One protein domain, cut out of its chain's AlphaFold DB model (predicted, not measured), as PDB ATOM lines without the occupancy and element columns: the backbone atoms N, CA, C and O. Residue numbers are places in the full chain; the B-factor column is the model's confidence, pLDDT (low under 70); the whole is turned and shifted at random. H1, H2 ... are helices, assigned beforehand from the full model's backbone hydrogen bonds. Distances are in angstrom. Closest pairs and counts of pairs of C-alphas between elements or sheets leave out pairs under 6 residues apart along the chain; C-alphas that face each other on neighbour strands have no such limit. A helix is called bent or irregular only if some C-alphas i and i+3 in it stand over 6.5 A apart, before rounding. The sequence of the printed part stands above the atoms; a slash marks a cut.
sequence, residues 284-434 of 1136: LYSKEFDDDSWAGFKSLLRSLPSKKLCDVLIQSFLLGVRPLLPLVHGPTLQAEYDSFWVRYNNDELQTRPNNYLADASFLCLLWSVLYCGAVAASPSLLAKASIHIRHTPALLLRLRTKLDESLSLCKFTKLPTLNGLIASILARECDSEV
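Overview. This is residues 284 to 434 of the 1136 residues of an uncharacterized protein of Pseudogymnoascus sp. 03VT05 (UniProt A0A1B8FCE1). H4 runs through the middle of a bundle of four helices, with H6 and H7 packed along it and H1 at a looser distance from it, beside one end of H6. H2 crosses the last part of H4 steeply, H3 runs near H2 and H4 in the opposite direction to H2, and the short H5 sits at the far end between H4 and H6. The printed part has 151 residues with seven named helices, H1 to H7 in order along the chain, and no named strand, and its class is all helix. It is compact, with a radius of gyration of the C-alphas of 15.0 A, and spans 46 by 36 by 29 A.

Arrangement. H1, residues 291 to 303, touches H6, residues 389 to 409, at a shallow tilt of 19 degrees, opposite ways; H6 touches H1 with residues 402 to 409 alone, and the closest C-alphas, of Ser 293 and Leu 409, are 6.4 A apart. H2, residues 307 to 320, touches residues 369 to 374 of H4, residues 356 to 375, at a steep tilt of 68 degrees, only just short of about perpendicular; the closest C-alphas, of Phe 317 and Gly 373, are 4.0 A apart. H3, residues 330 to 345, is close to H2 but not clearly touching, the closest C-alphas, of Leu 318 and Gly 330, being 7.0 A apart, and H3 and H4 are near each other. H4 touches H6 at 25 degrees, opposite ways, with the C-alphas of Trp 367 and Leu 403 closest at 5.2 A. H4 also touches H7, residues 418 to 430, at 15 degrees, the same way, with Leu 365 and Ala 423 closest at 4.8 A between C-alphas. H5, residues 379 to 384, only just touches H2, with 3 pairs of C-alphas within 8 A, the closest being Val 312 and Leu 381 at 6.9 A. H1 and H7 are apart. In H1, H3, H4, H5 and H7 every O i to N i+4 pair is within hydrogen-bond range; in H2 it is 9 of 10 and in H6 15 of 17.

Along the chain. H1 begins at C-alpha 291 (-55.304, 5.853, 32.839) and is 18.5 A long, H2 19.6 A, H3 22.5 A and H4 28.5 A. H5 is 8.9 A long. H6 is 30.5 A long and irregular, with C-alphas 390 and 393 7.2 A apart. H7, 18.5 A, ends at C-alpha 430 (-26.105, 4.195, 47.510).

Size, cuts and confidence. The farthest C-alphas, of Lys 287 and Ser 380, are 47.1 A apart. The printed part has no cut and no long link. The mean pLDDT of the printed part is 76.3, and 44 residues are under 70, among them residues 284 to 293 and 378 to 392.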
ATOM      1  N   LEU A 284     -54.094  -9.525  38.060       53.25
ATOM      2  CA  LEU A 284     -54.146  -8.280  38.836       53.25
ATOM      3  C   LEU A 284     -53.519  -7.114  38.056       53.25
ATOM      4  O   LEU A 284     -54.145  -6.063  37.953       53.25
ATOM      5  N   TYR A 285     -52.377  -7.327  37.393       54.81
ATOM      6  CA  TYR A 285     -51.751  -6.364  36.475       54.81
ATOM      7  C   TYR A 285     -52.715  -5.900  35.366       54.81
ATOM      8  O   TYR A 285     -52.700  -4.730  35.003       54.81
ATOM      9  N   SER A 286     -53.603  -6.769  34.867       54.84
ATOM     10  CA  SER A 286     -54.618  -6.375  33.870       54.84
ATOM     11  C   SER A 286     -55.808  -5.577  34.431       54.84
ATOM     12  O   SER A 286     -56.570  -5.007  33.655       54.84
ATOM     13  N   LYS A 287     -55.989  -5.545  35.760       55.75
ATOM     14  CA  LYS A 287     -57.136  -4.926  36.452       55.75
ATOM     15  C   LYS A 287     -56.808  -3.679  37.275       55.75
ATOM     16  O   LYS A 287     -57.726  -2.934  37.585       55.75
ATOM     17  N   GLU A 288     -55.553  -3.487  37.677       54.91
ATOM     18  CA  GLU A 288     -55.140  -2.431  38.620       54.91
ATOM     19  C   GLU A 288     -54.478  -1.201  37.966       54.91
ATOM     20  O   GLU A 288     -53.946  -0.351  38.682       54.91
ATOM     21  N   PHE A 289     -54.447  -1.105  36.634       61.19
ATOM     22  CA  PHE A 289     -53.741  -0.039  35.912       61.19
ATOM     23  C   PHE A 289     -54.709   0.884  35.164       61.19
ATOM     24  O   PHE A 289     -55.029   0.662  33.995       61.19
ATOM     25  N   ASP A 290     -55.135   1.929  35.872       62.22
ATOM     26  CA  ASP A 290     -55.982   3.015  35.371       62.22
ATOM     27  C   ASP A 290     -55.197   4.024  34.509       62.22
ATOM     28  O   ASP A 290     -53.962   4.091  34.566       62.22
ATOM     29  N   ASP A 291     -55.908   4.857  33.741       62.44
ATOM     30  CA  ASP A 291     -55.304   5.853  32.839       62.44
ATOM     31  C   ASP A 291     -54.424   6.895  33.574       62.44
ATOM     32  O   ASP A 291     -53.461   7.404  32.994       62.44
ATOM     33  N   ASP A 292     -54.649   7.133  34.872       65.56
ATOM     34  CA  ASP A 292     -53.779   7.962  35.725       65.56
ATOM     35  C   ASP A 292     -52.350   7.400  35.841       65.56
ATOM     36  O   ASP A 292     -51.370   8.150  35.855       65.56
ATOM     37  N   SER A 293     -52.198   6.068  35.857       69.81
ATOM     38  CA  SER A 293     -50.872   5.427  35.884       69.81
ATOM     39  C   SER A 293     -50.117   5.677  34.575       69.81
ATOM     40  O   SER A 293     -48.911   5.926  34.580       69.81
ATOM     41  N   TRP A 294     -50.841   5.676  33.451       74.50
ATOM     42  CA  TRP A 294     -50.305   5.981  32.124       74.50
ATOM     43  C   TRP A 294     -49.913   7.461  31.986       74.50
ATOM     44  O   TRP A 294     -48.856   7.772  31.427       74.50
ATOM     45  N   ALA A 295     -50.696   8.379  32.563       77.44
ATOM     46  CA  ALA A 295     -50.333   9.793  32.664       77.44
ATOM     47  C   ALA A 295     -49.056   9.999  33.506       77.44
ATOM     48  O   ALA A 295     -48.151  10.730  33.088       77.44
ATOM     49  N   GLY A 296     -48.930   9.295  34.638       79.94
ATOM     50  CA  GLY A 296     -47.722   9.284  35.469       79.94
ATOM     51  C   GLY A 296     -46.479   8.780  34.724       79.94
ATOM     52  O   GLY A 296     -45.433   9.428  34.756       79.94
ATOM     53  N   PHE A 297     -46.597   7.688  33.964       82.62
ATOM     54  CA  PHE A 297     -45.504   7.173  33.132       82.62
ATOM     55  C   PHE A 297     -45.078   8.157  32.031       82.62
ATOM     56  O   PHE A 297     -43.883   8.397  31.854       82.62
ATOM     57  N   LYS A 298     -46.029   8.814  31.349       81.56
ATOM     58  CA  LYS A 298     -45.713   9.894  30.393       81.56
ATOM     59  C   LYS A 298     -45.009  11.080  31.057       81.56
ATOM     60  O   LYS A 298     -44.114  11.668  30.450       81.56
ATOM     61  N   SER A 299     -45.386  11.424  32.289       85.50
ATOM     62  CA  SER A 299     -44.708  12.456  33.082       85.50
ATOM     63  C   SER A 299     -43.255  12.067  33.382       85.50
ATOM     64  O   SER A 299     -42.345  12.860  33.132       85.50
ATOM     65  N   LEU A 300     -43.009  10.820  33.807       84.75
ATOM     66  CA  LEU A 300     -41.653  10.311  34.021       84.75
ATOM     67  C   LEU A 300     -40.811  10.336  32.743       84.75
ATOM     68  O   LEU A 300     -39.706  10.877  32.784       84.75
ATOM     69  N   LEU A 301     -41.334   9.827  31.621       85.19
ATOM     70  CA  LEU A 301     -40.639   9.837  30.328       85.19
ATOM     71  C   LEU A 301     -40.240  11.257  29.898       85.19
ATOM     72  O   LEU A 301     -39.103  11.471  29.493       85.19
ATOM     73  N   ARG A 302     -41.131  12.244  30.056       84.69
ATOM     74  CA  ARG A 302     -40.834  13.661  29.766       84.69
ATOM     75  C   ARG A 302     -39.843  14.294  30.746       84.69
ATOM     76  O   ARG A 302     -39.238  15.312  30.425       84.69
ATOM     77  N   SER A 303     -39.698  13.734  31.947       85.81
ATOM     78  CA  SER A 303     -38.801  14.254  32.984       85.81
ATOM     79  C   SER A 303     -37.360  13.733  32.894       85.81
ATOM     80  O   SER A 303     -36.504  14.240  33.633       85.81
ATOM     81  N   LEU A 304     -37.101  12.760  32.005       86.12
ATOM     82  CA  LEU A 304     -35.778  12.183  31.756       86.12
ATOM     83  C   LEU A 304     -34.748  13.267  31.385       86.12
ATOM     84  O   LEU A 304     -35.063  14.194  30.634       86.12
ATOM     85  N   PRO A 305     -33.501  13.174  31.882       86.88
ATOM     86  CA  PRO A 305     -32.440  14.070  31.447       86.88
ATOM     87  C   PRO A 305     -32.060  13.851  29.977       86.88
ATOM     88  O   PRO A 305     -32.386  12.832  29.370       86.88
ATOM     89  N   SER A 306     -31.297  14.789  29.406       85.62
ATOM     90  CA  SER A 306     -30.784  14.641  28.039       85.62
ATOM     91  C   SER A 306     -29.994  13.336  27.878       85.62
ATOM     92  O   SER A 306     -29.265  12.927  28.788       85.62
ATOM     93  N   LYS A 307     -30.089  12.698  26.702       85.81
ATOM     94  CA  LYS A 307     -29.376  11.439  26.419       85.81
ATOM     95  C   LYS A 307     -27.879  11.535  26.741       85.81
ATOM     96  O   LYS A 307     -27.348  10.665  27.416       85.81
ATOM     97  N   LYS A 308     -27.237  12.658  26.386       81.94
ATOM     98  CA  LYS A 308     -25.823  12.945  26.701       81.94
ATOM     99  C   LYS A 308     -25.502  12.854  28.200       81.94
ATOM    100  O   LYS A 308     -24.416  12.402  28.548       81.94
ATOM    101  N   LEU A 309     -26.408  13.291  29.083       82.19
ATOM    102  CA  LEU A 309     -26.224  13.123  30.526       82.19
ATOM    103  C   LEU A 309     -26.460  11.669  30.941       82.19
ATOM    104  O   LEU A 309     -25.663  11.124  31.698       82.19
ATOM    105  N   CYS A 310     -27.516  11.035  30.431       87.00
ATOM    106  CA  CYS A 310     -27.830   9.642  30.748       87.00
ATOM    107  C   CYS A 310     -26.677   8.691  30.377       87.00
ATOM    108  O   CYS A 310     -26.292   7.864  31.201       87.00
ATOM    109  N   ASP A 311     -26.049   8.894  29.215       86.38
ATOM    110  CA  ASP A 311     -24.870   8.145  28.761       86.38
ATOM    111  C   ASP A 311     -23.697   8.270  29.761       86.38
ATOM    112  O   ASP A 311     -23.053   7.280  30.108       86.38
ATOM    113  N   VAL A 312     -23.438   9.480  30.279       81.62
ATOM    114  CA  VAL A 312     -22.374   9.749  31.268       81.62
ATOM    115  C   VAL A 312     -22.688   9.130  32.634       81.62
ATOM    116  O   VAL A 312     -21.793   8.583  33.284       81.62
ATOM    117  N   LEU A 313     -23.945   9.188  33.078       84.75
ATOM    118  CA  LEU A 313     -24.370   8.614  34.357       84.75
ATOM    119  C   LEU A 313     -24.349   7.078  34.324       84.75
ATOM    120  O   LEU A 313     -23.834   6.462  35.255       84.75
ATOM    121  N   ILE A 314     -24.791   6.450  33.231       86.88
ATOM    122  CA  ILE A 314     -24.696   4.992  33.045       86.88
ATOM    123  C   ILE A 314     -23.243   4.542  32.946       86.88
ATOM    124  O   ILE A 314     -22.864   3.563  33.589       86.88
ATOM    125  N   GLN A 315     -22.391   5.280  32.226       81.69
ATOM    126  CA  GLN A 315     -20.957   4.995  32.213       81.69
ATOM    127  C   GLN A 315     -20.354   5.076  33.628       81.69
ATOM    128  O   GLN A 315     -19.529   4.236  33.991       81.69
ATOM    129  N   SER A 316     -20.793   6.037  34.446       77.88
ATOM    130  CA  SER A 316     -20.369   6.174  35.846       77.88
ATOM    131  C   SER A 316     -20.853   4.997  36.710       77.88
ATOM    132  O   SER A 316     -20.068   4.434  37.469       77.88
ATOM    133  N   PHE A 317     -22.101   4.546  36.533       83.88
ATOM    134  CA  PHE A 317     -22.656   3.364  37.205       83.88
ATOM    135  C   PHE A 317     -21.914   2.065  36.844       83.88
ATOM    136  O   PHE A 317     -21.522   1.301  37.730       83.88
ATOM    137  N   LEU A 318     -21.686   1.821  35.548       79.62
ATOM    138  CA  LEU A 318     -21.043   0.603  35.038       79.62
ATOM    139  C   LEU A 318     -19.588   0.446  35.508       79.62
ATOM    140  O   LEU A 318     -19.110  -0.687  35.606       79.62
ATOM    141  N   LEU A 319     -18.907   1.566  35.785       68.31
ATOM    142  CA  LEU A 319     -17.524   1.617  36.265       68.31
ATOM    143  C   LEU A 319     -17.415   1.664  37.797       68.31
ATOM    144  O   LEU A 319     -16.542   1.007  38.354       68.31
ATOM    145  N   GLY A 320     -18.267   2.441  38.475       60.38
ATOM    146  CA  GLY A 320     -18.156   2.699  39.916       60.38
ATOM    147  C   GLY A 320     -19.009   1.795  40.809       60.38
ATOM    148  O   GLY A 320     -18.575   1.447  41.904       60.38
ATOM    149  N   VAL A 321     -20.205   1.399  40.358       70.88
ATOM    150  CA  VAL A 321     -21.213   0.725  41.203       70.88
ATOM    151  C   VAL A 321     -21.347  -0.755  40.853       70.88
ATOM    152  O   VAL A 321     -21.234  -1.607  41.734       70.88
ATOM    153  N   ARG A 322     -21.514  -1.091  39.563       77.12
ATOM    154  CA  ARG A 322     -21.702  -2.484  39.104       77.12
ATOM    155  C   ARG A 322     -20.619  -3.465  39.602       77.12
ATOM    156  O   ARG A 322     -20.991  -4.579  39.964       77.12
ATOM    157  N   PRO A 323     -19.314  -3.121  39.676       63.94
ATOM    158  CA  PRO A 323     -18.298  -4.050  40.187       63.94
ATOM    159  C   PRO A 323     -18.423  -4.373  41.686       63.94
ATOM    160  O   PRO A 323     -17.898  -5.390  42.133       63.94
ATOM    161  N   LEU A 324     -19.090  -3.516  42.466       62.84
ATOM    162  CA  LEU A 324     -19.315  -3.703  43.907       62.84
ATOM    163  C   LEU A 324     -20.682  -4.341  44.202       62.84
ATOM    164  O   LEU A 324     -20.831  -5.046  45.202       62.84
ATOM    165  N   LEU A 325     -21.655  -4.101  43.316       71.38
ATOM    166  CA  LEU A 325     -23.026  -4.603  43.357       71.38
ATOM    167  C   LEU A 325     -23.386  -5.216  41.985       71.38
ATOM    168  O   LEU A 325     -24.056  -4.562  41.180       71.38
ATOM    169  N   PRO A 326     -22.976  -6.466  41.681       78.12
ATOM    170  CA  PRO A 326     -23.189  -7.103  40.371       78.12
ATOM    171  C   PRO A 326     -24.632  -7.606  40.164       78.12
ATOM    172  O   PRO A 326     -24.862  -8.668  39.581       78.12
ATOM    173  N   LEU A 327     -25.614  -6.839  40.647       83.88
ATOM    174  CA  LEU A 327     -27.054  -7.110  40.582       83.88
ATOM    175  C   LEU A 327     -27.664  -6.818  39.200       83.88
ATOM    176  O   LEU A 327     -28.835  -7.102  38.983       83.88
ATOM    177  N   VAL A 328     -26.889  -6.245  38.273       84.12
ATOM    178  CA  VAL A 328     -27.328  -5.905  36.912       84.12
ATOM    179  C   VAL A 328     -26.326  -6.437  35.895       84.12
ATOM    180  O   VAL A 328     -25.125  -6.176  35.996       84.12
ATOM    181  N   HIS A 329     -26.827  -7.145  34.884       85.06
ATOM    182  CA  HIS A 329     -26.022  -7.653  33.779       85.06
ATOM    183  C   HIS A 329     -25.689  -6.529  32.788       85.06
ATOM    184  O   HIS A 329     -26.560  -6.043  32.065       85.06
ATOM    185  N   GLY A 330     -24.419  -6.113  32.755       80.81
ATOM    186  CA  GLY A 330     -23.957  -4.959  31.970       80.81
ATOM    187  C   GLY A 330     -24.321  -5.000  30.474       80.81
ATOM    188  O   GLY A 330     -24.879  -4.017  29.984       80.81
ATOM    189  N   PRO A 331     -24.067  -6.108  29.746       81.19
ATOM    190  CA  PRO A 331     -24.416  -6.218  28.327       81.19
ATOM    191  C   PRO A 331     -25.921  -6.107  28.046       81.19
ATOM    192  O   PRO A 331     -26.311  -5.442  27.090       81.19
ATOM    193  N   THR A 332     -26.770  -6.709  28.891       81.19
ATOM    194  CA  THR A 332     -28.236  -6.619  28.741       81.19
ATOM    195  C   THR A 332     -28.728  -5.209  29.036       81.19
ATOM    196  O   THR A 332     -29.462  -4.662  28.223       81.19
ATOM    197  N   LEU A 333     -28.259  -4.582  30.123       85.00
ATOM    198  CA  LEU A 333     -28.608  -3.196  30.450       85.00
ATOM    199  C   LEU A 333     -28.266  -2.243  29.299       85.00
ATOM    200  O   LEU A 333     -29.076  -1.387  28.958       85.00
ATOM    201  N   GLN A 334     -27.087  -2.394  28.687       83.19
ATOM    202  CA  GLN A 334     -26.674  -1.558  27.561       83.19
ATOM    203  C   GLN A 334     -27.558  -1.796  26.325       83.19
ATOM    204  O   GLN A 334     -28.027  -0.834  25.724       83.19
ATOM    205  N   ALA A 335     -27.850  -3.055  25.982       80.56
ATOM    206  CA  ALA A 335     -28.718  -3.387  24.850       80.56
ATOM    207  C   ALA A 335     -30.168  -2.899  25.044       80.56
ATOM    208  O   ALA A 335     -30.776  -2.371  24.111       80.56
ATOM    209  N   GLU A 336     -30.718  -3.030  26.253       81.94
ATOM    210  CA  GLU A 336     -32.044  -2.514  26.609       81.94
ATOM    211  C   GLU A 336     -32.074  -0.982  26.625       81.94
ATOM    212  O   GLU A 336     -33.038  -0.395  26.141       81.94
ATOM    213  N   TYR A 337     -31.011  -0.326  27.096       87.19
ATOM    214  CA  TYR A 337     -30.861   1.131  27.073       87.19
ATOM    215  C   TYR A 337     -30.766   1.695  25.649       87.19
ATOM    216  O   TYR A 337     -31.442   2.673  25.315       87.19
ATOM    217  N   ASP A 338     -29.968   1.065  24.786       87.31
ATOM    218  CA  ASP A 338     -29.831   1.474  23.388       87.31
ATOM    219  C   ASP A 338     -31.154   1.262  22.630       87.31
ATOM    220  O   ASP A 338     -31.617   2.165  21.929       87.31
ATOM    221  N   SER A 339     -31.828   0.125  22.857       83.69
ATOM    222  CA  SER A 339     -33.183  -0.156  22.357       83.69
ATOM    223  C   SER A 339     -34.221   0.850  22.873       83.69
ATOM    224  O   SER A 339     -35.028   1.367  22.098       83.69
ATOM    225  N   PHE A 340     -34.182   1.186  24.165       86.62
ATOM    226  CA  PHE A 340     -35.060   2.178  24.785       86.62
ATOM    227  C   PHE A 340     -34.930   3.542  24.102       86.62
ATOM    228  O   PHE A 340     -35.947   4.119  23.730       86.62
ATOM    229  N   TRP A 341     -33.712   4.038  23.856       86.31
ATOM    230  CA  TRP A 341     -33.535   5.326  23.173       86.31
ATOM    231  C   TRP A 341     -33.936   5.307  21.698       86.31
ATOM    232  O   TRP A 341     -34.393   6.333  21.200       86.31
ATOM    233  N   VAL A 342     -33.803   4.178  20.994       86.25
ATOM    234  CA  VAL A 342     -34.347   4.045  19.631       86.25
ATOM    235  C   VAL A 342     -35.875   4.160  19.665       86.25
ATOM    236  O   VAL A 342     -36.433   5.009  18.974       86.25
ATOM    237  N   ARG A 343     -36.550   3.401  20.540       83.12
ATOM    238  CA  ARG A 343     -38.018   3.448  20.692       83.12
ATOM    239  C   ARG A 343     -38.535   4.782  21.247       83.12
ATOM    240  O   ARG A 343     -39.649   5.186  20.926       83.12
ATOM    241  N   TYR A 344     -37.740   5.476  22.063       83.81
ATOM    242  CA  TYR A 344     -38.046   6.818  22.571       83.81
ATOM    243  C   TYR A 344     -37.991   7.862  21.450       83.81
ATOM    244  O   TYR A 344     -38.909   8.662  21.320       83.81
ATOM    245  N   ASN A 345     -36.951   7.822  20.611       85.06
ATOM    246  CA  ASN A 345     -36.783   8.752  19.491       85.06
ATOM    247  C   ASN A 345     -37.778   8.507  18.341       85.06
ATOM    248  O   ASN A 345     -38.077   9.434  17.596       85.06
ATOM    249  N   ASN A 346     -38.283   7.277  18.195       82.56
ATOM    250  CA  ASN A 346     -39.320   6.912  17.223       82.56
ATOM    251  C   ASN A 346     -40.757   7.196  17.722       82.56
ATOM    252  O   ASN A 346     -41.716   6.782  17.073       82.56
ATOM    253  N   ASP A 347     -40.925   7.815  18.897       76.38
ATOM    254  CA  ASP A 347     -42.204   8.028  19.600       76.38
ATOM    255  C   ASP A 347     -43.028   6.761  19.928       76.38
ATOM    256  O   ASP A 347     -44.132   6.852  20.473       76.38
ATOM    257  N   GLU A 348     -42.476   5.564  19.712       75.00
ATOM    258  CA  GLU A 348     -43.132   4.280  19.996       75.00
ATOM    259  C   GLU A 348     -43.565   4.186  21.471       75.00
ATOM    260  O   GLU A 348     -44.690   3.780  21.766       75.00
ATOM    261  N   LEU A 349     -42.718   4.663  22.394       71.19
ATOM    262  CA  LEU A 349     -42.993   4.716  23.840       71.19
ATOM    263  C   LEU A 349     -44.037   5.778  24.253       71.19
ATOM    264  O   LEU A 349     -44.499   5.763  25.395       71.19
ATOM    265  N   GLN A 350     -44.426   6.699  23.360       65.62
ATOM    266  CA  GLN A 350     -45.502   7.668  23.615       65.62
ATOM    267  C   GLN A 350     -46.900   7.103  23.300       65.62
ATOM    268  O   GLN A 350     -47.914   7.598  23.824       65.62
ATOM    269  N   THR A 351     -46.961   6.064  22.463       65.44
ATOM    270  CA  THR A 351     -48.163   5.259  22.194       65.44
ATOM    271  C   THR A 351     -48.339   4.193  23.282       65.44
ATOM    272  O   THR A 351     -47.359   3.811  23.911       65.44
ATOM    273  N   ARG A 352     -49.570   3.737  23.575       61.09
ATOM    274  CA  ARG A 352     -49.829   2.782  24.679       61.09
ATOM    275  C   ARG A 352     -49.170   1.428  24.351       61.09
ATOM    276  O   ARG A 352     -49.660   0.754  23.446       61.09
ATOM    277  N   PRO A 353     -48.093   1.009  25.045       60.56
ATOM    278  CA  PRO A 353     -47.332  -0.168  24.647       60.56
ATOM    279  C   PRO A 353     -48.034  -1.455  25.089       60.56
ATOM    280  O   PRO A 353     -48.585  -1.533  26.190       60.56
ATOM    281  N   ASN A 354     -47.938  -2.503  24.268       56.72
ATOM    282  CA  ASN A 354     -48.485  -3.827  24.593       56.72
ATOM    283  C   ASN A 354     -47.850  -4.442  25.860       56.72
ATOM    284  O   ASN A 354     -48.507  -5.210  26.555       56.72
ATOM    285  N   ASN A 355     -46.605  -4.067  26.186       64.81
ATOM    286  CA  ASN A 355     -45.839  -4.566  27.335       64.81
ATOM    287  C   ASN A 355     -45.529  -3.461  28.366       64.81
ATOM    288  O   ASN A 355     -44.430  -3.413  28.915       64.81
ATOM    289  N   TYR A 356     -46.501  -2.587  28.659       67.56
ATOM    290  CA  TYR A 356     -46.362  -1.455  29.595       67.56
ATOM    291  C   TYR A 356     -45.622  -1.772  30.905       67.56
ATOM    292  O   TYR A 356     -44.771  -0.994  31.327       67.56
ATOM    293  N   LEU A 357     -45.892  -2.922  31.532       64.75
ATOM    294  CA  LEU A 357     -45.217  -3.324  32.771       64.75
ATOM    295  C   LEU A 357     -43.706  -3.534  32.586       64.75
ATOM    296  O   LEU A 357     -42.933  -3.173  33.471       64.75
ATOM    297  N   ALA A 358     -43.276  -4.097  31.454       67.81
ATOM    298  CA  ALA A 358     -41.862  -4.312  31.166       67.81
ATOM    299  C   ALA A 358     -41.147  -2.966  30.990       67.81
ATOM    300  O   ALA A 358     -40.169  -2.709  31.690       67.81
ATOM    301  N   ASP A 359     -41.703  -2.078  30.156       75.06
ATOM    302  CA  ASP A 359     -41.162  -0.734  29.917       75.06
ATOM    303  C   ASP A 359     -41.156   0.126  31.198       75.06
ATOM    304  O   ASP A 359     -40.170   0.808  31.479       75.06
ATOM    305  N   ALA A 360     -42.200   0.046  32.033       76.31
ATOM    306  CA  ALA A 360     -42.242   0.700  33.344       76.31
ATOM    307  C   ALA A 360     -41.202   0.121  34.317       76.31
ATOM    308  O   ALA A 360     -40.488   0.881  34.966       76.31
ATOM    309  N   SER A 361     -41.055  -1.207  34.386       79.44
ATOM    310  CA  SER A 361     -40.060  -1.850  35.253       79.44
ATOM    311  C   SER A 361     -38.624  -1.508  34.843       79.44
ATOM    312  O   SER A 361     -37.786  -1.248  35.707       79.44
ATOM    313  N   PHE A 362     -38.351  -1.439  33.535       83.62
ATOM    314  CA  PHE A 362     -37.068  -0.997  33.000       83.62
ATOM    315  C   PHE A 362     -36.825   0.485  33.301       83.62
ATOM    316  O   PHE A 362     -35.731   0.841  33.721       83.62
ATOM    317  N   LEU A 363     -37.843   1.345  33.182       85.31
ATOM    318  CA  LEU A 363     -37.739   2.756  33.563       85.31
ATOM    319  C   LEU A 363     -37.446   2.924  35.068       85.31
ATOM    320  O   LEU A 363     -36.608   3.745  35.435       85.31
ATOM    321  N   CYS A 364     -38.066   2.108  35.930       85.12
ATOM    322  CA  CYS A 364     -37.775   2.043  37.368       85.12
ATOM    323  C   CYS A 364     -36.304   1.630  37.638       85.12
ATOM    324  O   CYS A 364     -35.632   2.244  38.470       85.12
ATOM    325  N   LEU A 365     -35.756   0.662  36.888       87.56
ATOM    326  CA  LEU A 365     -34.327   0.307  36.942       87.56
ATOM    327  C   LEU A 365     -33.420   1.425  36.408       87.56
ATOM    328  O   LEU A 365     -32.414   1.743  37.040       87.56
ATOM    329  N   LEU A 366     -33.784   2.051  35.289       90.06
ATOM    330  CA  LEU A 366     -33.027   3.123  34.648       90.06
ATOM    331  C   LEU A 366     -32.868   4.330  35.578       90.06
ATOM    332  O   LEU A 366     -31.756   4.828  35.726       90.06
ATOM    333  N   TRP A 367     -33.928   4.768  36.267       92.25
ATOM    334  CA  TRP A 367     -33.822   5.851  37.253       92.25
ATOM    335  C   TRP A 367     -32.881   5.509  38.413       92.25
ATOM    336  O   TRP A 367     -32.119   6.375  38.841       92.25
ATOM    337  N   SER A 368     -32.874   4.256  38.880       90.44
ATOM    338  CA  SER A 368     -31.953   3.807  39.933       90.44
ATOM    339  C   SER A 368     -30.506   3.776  39.436       90.44
ATOM    340  O   SER A 368     -29.626   4.367  40.055       90.44
ATOM    341  N   VAL A 369     -30.265   3.220  38.246       89.06
ATOM    342  CA  VAL A 369     -28.956   3.242  37.573       89.06
ATOM    343  C   VAL A 369     -28.444   4.675  37.371       89.06
ATOM    344  O   VAL A 369     -27.270   4.940  37.625       89.06
ATOM    345  N   LEU A 370     -29.302   5.614  36.959       90.31
ATOM    346  CA  LEU A 370     -28.945   7.028  36.798       90.31
ATOM    347  C   LEU A 370     -28.659   7.710  38.145       90.31
ATOM    348  O   LEU A 370     -27.711   8.489  38.231       90.31
ATOM    349  N   TYR A 371     -29.432   7.406  39.193       89.25
ATOM    350  CA  TYR A 371     -29.202   7.904  40.551       89.25
ATOM    351  C   TYR A 371     -27.865   7.402  41.114       89.25
ATOM    352  O   TYR A 371     -26.987   8.208  41.413       89.25
ATOM    353  N   CYS A 372     -27.658   6.084  41.162       82.56
ATOM    354  CA  CYS A 372     -26.411   5.461  41.608       82.56
ATOM    355  C   CYS A 372     -25.214   5.907  40.748       82.56
ATOM    356  O   CYS A 372     -24.124   6.156  41.261       82.56
ATOM    357  N   GLY A 373     -25.425   6.078  39.440       82.06
ATOM    358  CA  GLY A 373     -24.447   6.646  38.515       82.06
ATOM    359  C   GLY A 373     -24.074   8.091  38.843       82.06
ATOM    360  O   GLY A 373     -22.899   8.435  38.765       82.06
ATOM    361  N   ALA A 374     -25.030   8.923  39.265       81.88
ATOM    362  CA  ALA A 374     -24.785  10.296  39.711       81.88
ATOM    363  C   ALA A 374     -24.121  10.367  41.094       81.88
ATOM    364  O   ALA A 374     -23.285  11.243  41.306       81.88
ATOM    365  N   VAL A 375     -24.438   9.438  42.007       79.25
ATOM    366  CA  VAL A 375     -23.742   9.281  43.299       79.25
ATOM    367  C   VAL A 375     -22.271   8.903  43.077       79.25
ATOM    368  O   VAL A 375     -21.388   9.439  43.743       79.25
ATOM    369  N   ALA A 376     -21.992   8.030  42.104       73.06
ATOM    370  CA  ALA A 376     -20.641   7.577  41.763       73.06
ATOM    371  C   ALA A 376     -19.887   8.471  40.752       73.06
ATOM    372  O   ALA A 376     -18.716   8.212  40.462       73.06
ATOM    373  N   ALA A 377     -20.523   9.499  40.178       71.69
ATOM    374  CA  ALA A 377     -19.934  10.297  39.103       71.69
ATOM    375  C   ALA A 377     -18.783  11.189  39.597       71.69
ATOM    376  O   ALA A 377     -18.916  11.951  40.558       71.69
ATOM    377  N   SER A 378     -17.652  11.169  38.882       63.53
ATOM    378  CA  SER A 378     -16.556  12.101  39.167       63.53
ATOM    379  C   SER A 378     -16.956  13.544  38.797       63.53
ATOM    380  O   SER A 378     -17.675  13.758  37.813       63.53
ATOM    381  N   PRO A 379     -16.460  14.576  39.511       64.31
ATOM    382  CA  PRO A 379     -16.754  15.974  39.175       64.31
ATOM    383  C   PRO A 379     -16.361  16.374  37.742       64.31
ATOM    384  O   PRO A 379     -16.948  17.291  37.174       64.31
ATOM    385  N   SER A 380     -15.385  15.688  37.145       59.28
ATOM    386  CA  SER A 380     -14.918  15.913  35.775       59.28
ATOM    387  C   SER A 380     -15.736  15.164  34.714       59.28
ATOM    388  O   SER A 380     -15.935  15.704  33.625       59.28
ATOM    389  N   LEU A 381     -16.299  13.988  35.031       62.41
ATOM    390  CA  LEU A 381     -17.341  13.350  34.214       62.41
ATOM    391  C   LEU A 381     -18.578  14.257  34.117       62.41
ATOM    392  O   LEU A 381     -19.074  14.505  33.018       62.41
ATOM    393  N   LEU A 382     -19.015  14.831  35.243       66.62
ATOM    394  CA  LEU A 382     -20.126  15.791  35.282       66.62
ATOM    395  C   LEU A 382     -19.811  17.090  34.519       66.62
ATOM    396  O   LEU A 382     -20.663  17.582  33.777       66.62
ATOM    397  N   ALA A 383     -18.576  17.598  34.607       65.94
ATOM    398  CA  ALA A 383     -18.140  18.762  33.833       65.94
ATOM    399  C   ALA A 383     -18.181  18.521  32.310       65.94
ATOM    400  O   ALA A 383     -18.515  19.433  31.556       65.94
ATOM    401  N   LYS A 384     -17.913  17.292  31.842       64.31
ATOM    402  CA  LYS A 384     -18.049  16.913  30.421       64.31
ATOM    403  C   LYS A 384     -19.510  16.903  29.941       64.31
ATOM    404  O   LYS A 384     -19.757  17.094  28.753       64.31
ATOM    405  N   ALA A 385     -20.465  16.723  30.852       60.59
ATOM    406  CA  ALA A 385     -21.897  16.903  30.605       60.59
ATOM    407  C   ALA A 385     -22.375  18.357  30.837       60.59
ATOM    408  O   ALA A 385     -23.577  18.601  30.930       60.59
ATOM    409  N   SER A 386     -21.449  19.319  30.954       64.31
ATOM    410  CA  SER A 386     -21.689  20.742  31.260       64.31
ATOM    411  C   SER A 386     -22.296  21.030  32.645       64.31
ATOM    412  O   SER A 386     -22.661  22.172  32.942       64.31
ATOM    413  N   ILE A 387     -22.369  20.038  33.539       60.94
ATOM    414  CA  ILE A 387     -22.978  20.191  34.865       60.94
ATOM    415  C   ILE A 387     -21.958  20.751  35.854       60.94
ATOM    416  O   ILE A 387     -20.952  20.121  36.177       60.94
ATOM    417  N   HIS A 388     -22.247  21.941  36.377       58.41
ATOM    418  CA  HIS A 388     -21.438  22.561  37.421       58.41
ATOM    419  C   HIS A 388     -21.723  21.923  38.788       58.41
ATOM    420  O   HIS A 388     -22.874  21.668  39.134       58.41
ATOM    421  N   ILE A 389     -20.679  21.773  39.613       56.16
ATOM    422  CA  ILE A 389     -20.711  21.113  40.938       56.16
ATOM    423  C   ILE A 389     -21.805  21.675  41.872       56.16
ATOM    424  O   ILE A 389     -22.363  20.941  42.685       56.16
ATOM    425  N   ARG A 390     -22.173  22.960  41.737       50.38
ATOM    426  CA  ARG A 390     -23.276  23.577  42.503       50.38
ATOM    427  C   ARG A 390     -24.642  22.920  42.262       50.38
ATOM    428  O   ARG A 390     -25.495  22.998  43.138       50.38
ATOM    429  N   HIS A 391     -24.851  22.276  41.115       57.66
ATOM    430  CA  HIS A 391     -26.111  21.611  40.776       57.66
ATOM    431  C   HIS A 391     -26.132  20.121  41.144       57.66
ATOM    432  O   HIS A 391     -27.199  19.520  41.089       57.66
ATOM    433  N   THR A 392     -25.010  19.519  41.560       69.19
ATOM    434  CA  THR A 392     -24.948  18.081  41.879       69.19
ATOM    435  C   THR A 392     -25.917  17.658  42.997       69.19
ATOM    436  O   THR A 392     -26.622  16.673  42.787       69.19
ATOM    437  N   PRO A 393     -26.069  18.380  44.130       74.19
ATOM    438  CA  PRO A 393     -27.042  17.996  45.161       74.19
ATOM    439  C   PRO A 393     -28.495  18.104  44.677       74.19
ATOM    440  O   PRO A 393     -29.313  17.237  44.967       74.19
ATOM    441  N   ALA A 394     -28.809  19.133  43.882       77.38
ATOM    442  CA  ALA A 394     -30.135  19.313  43.290       77.38
ATOM    443  C   ALA A 394     -30.447  18.241  42.228       77.38
ATOM    444  O   ALA A 394     -31.583  17.785  42.128       77.38
ATOM    445  N   LEU A 395     -29.435  17.808  41.465       81.94
ATOM    446  CA  LEU A 395     -29.531  16.682  40.540       81.94
ATOM    447  C   LEU A 395     -29.788  15.377  41.299       81.94
ATOM    448  O   LEU A 395     -30.732  14.677  40.957       81.94
ATOM    449  N   LEU A 396     -29.005  15.074  42.340       83.94
ATOM    450  CA  LEU A 396     -29.183  13.871  43.162       83.94
ATOM    451  C   LEU A 396     -30.572  13.817  43.802       83.94
ATOM    452  O   LEU A 396     -31.245  12.797  43.682       83.94
ATOM    453  N   LEU A 397     -31.030  14.923  44.397       84.62
ATOM    454  CA  LEU A 397     -32.374  15.024  44.964       84.62
ATOM    455  C   LEU A 397     -33.447  14.788  43.890       84.62
ATOM    456  O   LEU A 397     -34.320  13.950  44.079       84.62
ATOM    457  N   ARG A 398     -33.345  15.448  42.726       85.88
ATOM    458  CA  ARG A 398     -34.289  15.265  41.609       85.88
ATOM    459  C   ARG A 398     -34.299  13.826  41.081       85.88
ATOM    460  O   ARG A 398     -35.375  13.307  40.800       85.88
ATOM    461  N   LEU A 399     -33.135  13.189  40.945       89.00
ATOM    462  CA  LEU A 399     -33.020  11.789  40.523       89.00
ATOM    463  C   LEU A 399     -33.633  10.842  41.565       89.00
ATOM    464  O   LEU A 399     -34.375   9.943  41.178       89.00
ATOM    465  N   ARG A 400     -33.403  11.076  42.867       88.69
ATOM    466  CA  ARG A 400     -34.002  10.282  43.950       88.69
ATOM    467  C   ARG A 400     -35.523  10.424  43.976       88.69
ATOM    468  O   ARG A 400     -36.216   9.415  43.957       88.69
ATOM    469  N   THR A 401     -36.050  11.648  43.881       88.38
ATOM    470  CA  THR A 401     -37.501  11.886  43.796       88.38
ATOM    471  C   THR A 401     -38.122  11.215  42.569       88.38
ATOM    472  O   THR A 401     -39.174  10.595  42.694       88.38
ATOM    473  N   LYS A 402     -37.482  11.268  41.388       90.06
ATOM    474  CA  LYS A 402     -37.998  10.572  40.191       90.06
ATOM    475  C   LYS A 402     -37.890   9.052  40.273       90.06
ATOM    476  O   LYS A 402     -38.781   8.365  39.778       90.06
ATOM    477  N   LEU A 403     -36.878   8.526  40.959       89.50
ATOM    478  CA  LEU A 403     -36.826   7.113  41.308       89.50
ATOM    479  C   LEU A 403     -37.986   6.724  42.239       89.50
ATOM    480  O   LEU A 403     -38.668   5.742  41.953       89.50
ATOM    481  N   ASP A 404     -38.255   7.486  43.296       86.88
ATOM    482  CA  ASP A 404     -39.335   7.189  44.249       86.88
ATOM    483  C   ASP A 404     -40.722   7.285  43.594       86.88
ATOM    484  O   ASP A 404     -41.553   6.389  43.759       86.88
ATOM    485  N   GLU A 405     -40.945   8.308  42.760       87.69
ATOM    486  CA  GLU A 405     -42.118   8.395  41.882       87.69
ATOM    487  C   GLU A 405     -42.233   7.144  40.994       87.69
ATOM    488  O   GLU A 405     -43.309   6.546  40.921       87.69
ATOM    489  N   SER A 406     -41.136   6.690  40.376       86.00
ATOM    490  CA  SER A 406     -41.141   5.484  39.540       86.00
ATOM    491  C   SER A 406     -41.465   4.216  40.332       86.00
ATOM    492  O   SER A 406     -42.356   3.477  39.926       86.00
ATOM    493  N   LEU A 407     -40.866   3.997  41.506       83.25
ATOM    494  CA  LEU A 407     -41.167   2.851  42.371       83.25
ATOM    495  C   LEU A 407     -42.631   2.861  42.848       83.25
ATOM    496  O   LEU A 407     -43.247   1.795  42.964       83.25
ATOM    497  N   SER A 408     -43.208   4.050  43.063       84.44
ATOM    498  CA  SER A 408     -44.629   4.214  43.393       84.44
ATOM    499  C   SER A 408     -45.556   3.881  42.212       84.44
ATOM    500  O   SER A 408     -46.536   3.158  42.397       84.44
ATOM    501  N   LEU A 409     -45.208   4.301  40.986       78.31
ATOM    502  CA  LEU A 409     -45.938   3.991  39.745       78.31
ATOM    503  C   LEU A 409     -45.808   2.512  39.345       78.31
ATOM    504  O   LEU A 409     -46.784   1.895  38.925       78.31
ATOM    505  N   CYS A 410     -44.633   1.919  39.565       71.94
ATOM    506  CA  CYS A 410     -44.386   0.479  39.498       71.94
ATOM    507  C   CYS A 410     -45.147  -0.303  40.599       71.94
ATOM    508  O   CYS A 410     -45.093  -1.531  40.598       71.94
ATOM    509  N   LYS A 411     -45.838   0.366  41.546       71.44
ATOM    510  CA  LYS A 411     -46.538  -0.228  42.707       71.44
ATOM    511  C   LYS A 411     -45.687  -1.271  43.451       71.44
ATOM    512  O   LYS A 411     -46.215  -2.281  43.915       71.44
ATOM    513  N   PHE A 412     -44.379  -1.027  43.584       73.25
ATOM    514  CA  PHE A 412     -43.375  -2.040  43.946       73.25
ATOM    515  C   PHE A 412     -43.727  -2.896  45.182       73.25
ATOM    516  O   PHE A 412     -43.504  -4.103  45.183       73.25
ATOM    517  N   THR A 413     -44.334  -2.302  46.214       69.38
ATOM    518  CA  THR A 413     -44.723  -2.995  47.458       69.38
ATOM    519  C   THR A 413     -45.946  -3.913  47.334       69.38
ATOM    520  O   THR A 413     -46.155  -4.753  48.205       69.38
ATOM    521  N   LYS A 414     -46.758  -3.765  46.280       68.50
ATOM    522  CA  LYS A 414     -47.924  -4.618  45.972       68.50
ATOM    523  C   LYS A 414     -47.657  -5.572  44.809       68.50
ATOM    524  O   LYS A 414     -48.162  -6.690  44.794       68.50
ATOM    525  N   LEU A 415     -46.906  -5.094  43.822       69.50
ATOM    526  CA  LEU A 415     -46.666  -5.734  42.537       69.50
ATOM    527  C   LEU A 415     -45.165  -5.635  42.206       69.50
ATOM    528  O   LEU A 415     -44.753  -4.822  41.377       69.50
ATOM    529  N   PRO A 416     -44.315  -6.407  42.906       74.69
ATOM    530  CA  PRO A 416     -42.881  -6.362  42.684       74.69
ATOM    531  C   PRO A 416     -42.525  -6.952  41.317       74.69
ATOM    532  O   PRO A 416     -43.082  -7.955  40.871       74.69
ATOM    533  N   THR A 417     -41.537  -6.339  40.675       79.06
ATOM    534  CA  THR A 417     -40.857  -6.845  39.476       79.06
ATOM    535  C   THR A 417     -39.383  -7.057  39.812       79.06
ATOM    536  O   THR A 417     -38.867  -6.407  40.723       79.06
ATOM    537  N   LEU A 418     -38.681  -7.937  39.088       78.75
ATOM    538  CA  LEU A 418     -37.247  -8.169  39.322       78.75
ATOM    539  C   LEU A 418     -36.445  -6.860  39.185       78.75
ATOM    540  O   LEU A 418     -35.660  -6.521  40.067       78.75
ATOM    541  N   ASN A 419     -36.737  -6.074  38.146       82.19
ATOM    542  CA  ASN A 419     -36.142  -4.756  37.919       82.19
ATOM    543  C   ASN A 419     -36.479  -3.745  39.030       82.19
ATOM    544  O   ASN A 419     -35.582  -3.045  39.492       82.19
ATOM    545  N   GLY A 420     -37.725  -3.698  39.518       81.31
ATOM    546  CA  GLY A 420     -38.114  -2.838  40.646       81.31
ATOM    547  C   GLY A 420     -37.440  -3.230  41.969       81.31
ATOM    548  O   GLY A 420     -37.014  -2.361  42.729       81.31
ATOM    549  N   LEU A 421     -37.267  -4.533  42.213       83.12
ATOM    550  CA  LEU A 421     -36.531  -5.049  43.368       83.12
ATOM    551  C   LEU A 421     -35.055  -4.642  43.301       83.12
ATOM    552  O   LEU A 421     -34.558  -4.030  44.243       83.12
ATOM    553  N   ILE A 422     -34.382  -4.882  42.171       86.12
ATOM    554  CA  ILE A 422     -32.995  -4.449  41.949       86.12
ATOM    555  C   ILE A 422     -32.857  -2.927  42.104       86.12
ATOM    556  O   ILE A 422     -31.951  -2.467  42.796       86.12
ATOM    557  N   ALA A 423     -33.778  -2.148  41.527       86.62
ATOM    558  CA  ALA A 423     -33.788  -0.689  41.615       86.62
ATOM    559  C   ALA A 423     -33.854  -0.184  43.067       86.62
ATOM    560  O   ALA A 423     -33.118   0.737  43.426       86.62
ATOM    561  N   SER A 424     -34.702  -0.805  43.896       86.88
ATOM    562  CA  SER A 424     -34.852  -0.474  45.320       86.88
ATOM    563  C   SER A 424     -33.597  -0.792  46.141       86.88
ATOM    564  O   SER A 424     -33.194   0.016  46.977       86.88
ATOM    565  N   ILE A 425     -32.939  -1.923  45.859       86.94
ATOM    566  CA  ILE A 425     -31.705  -2.359  46.531       86.94
ATOM    567  C   ILE A 425     -30.535  -1.448  46.153       86.94
ATOM    568  O   ILE A 425     -29.881  -0.909  47.038       86.94
ATOM    569  N   LEU A 426     -30.306  -1.212  44.856       84.88
ATOM    570  CA  LEU A 426     -29.225  -0.343  44.373       84.88
ATOM    571  C   LEU A 426     -29.305   1.070  44.961       84.88
ATOM    572  O   LEU A 426     -28.286   1.623  45.369       84.88
ATOM    573  N   ALA A 427     -30.509   1.639  45.029       83.94
ATOM    574  CA  ALA A 427     -30.709   2.971  45.579       83.94
ATOM    575  C   ALA A 427     -30.460   3.015  47.087       83.94
ATOM    576  O   ALA A 427     -29.763   3.910  47.555       83.94
ATOM    577  N   ARG A 428     -30.954   2.015  47.831       82.31
ATOM    578  CA  ARG A 428     -30.726   1.909  49.275       82.31
ATOM    579  C   ARG A 428     -29.244   1.745  49.620       82.31
ATOM    580  O   ARG A 428     -28.787   2.384  50.557       82.31
ATOM    581  N   GLU A 429     -28.501   0.946  48.855       77.00
ATOM    582  CA  GLU A 429     -27.051   0.751  49.033       77.00
ATOM    583  C   GLU A 429     -26.216   1.997  48.660       77.00
ATOM    584  O   GLU A 429     -25.041   2.076  49.014       77.00
ATOM    585  N   CYS A 430     -26.790   2.964  47.930       74.38
ATOM    586  CA  CYS A 430     -26.105   4.195  47.510       74.38
ATOM    587  C   CYS A 430     -26.500   5.447  48.317       74.38
ATOM    588  O   CYS A 430     -25.854   6.485  48.154       74.38
ATOM    589  N   ASP A 431     -27.527   5.384  49.173       74.25
ATOM    590  CA  ASP A 431     -27.925   6.505  50.033       74.25
ATOM    591  C   ASP A 431     -26.884   6.712  51.154       74.25
ATOM    592  O   ASP A 431     -26.637   5.828  51.971       74.25
ATOM    593  N   SER A 432     -26.280   7.902  51.237       49.09
ATOM    594  CA  SER A 432     -25.170   8.179  52.165       49.09
ATOM    595  C   SER A 432     -25.576   8.730  53.542       49.09
ATOM    596  O   SER A 432     -24.707   9.218  54.271       49.09
ATOM    597  N   GLU A 433     -26.867   8.748  53.888       50.47
ATOM    598  CA  GLU A 433     -27.368   9.409  55.104       50.47
ATOM    599  C   GLU A 433     -27.702   8.441  56.249       50.47
ATOM    600  O   GLU A 433     -28.267   7.360  56.081       50.47
ATOM    601  N   VAL A 434     -27.303   8.860  57.451       44.28
ATOM    602  CA  VAL A 434     -27.274   8.058  58.676       44.28
ATOM    603  C   VAL A 434     -28.676   7.921  59.273       44.28
ATOM    604  O   VAL A 434     -29.105   8.799  60.015       44.28
TER     605      VAL A 434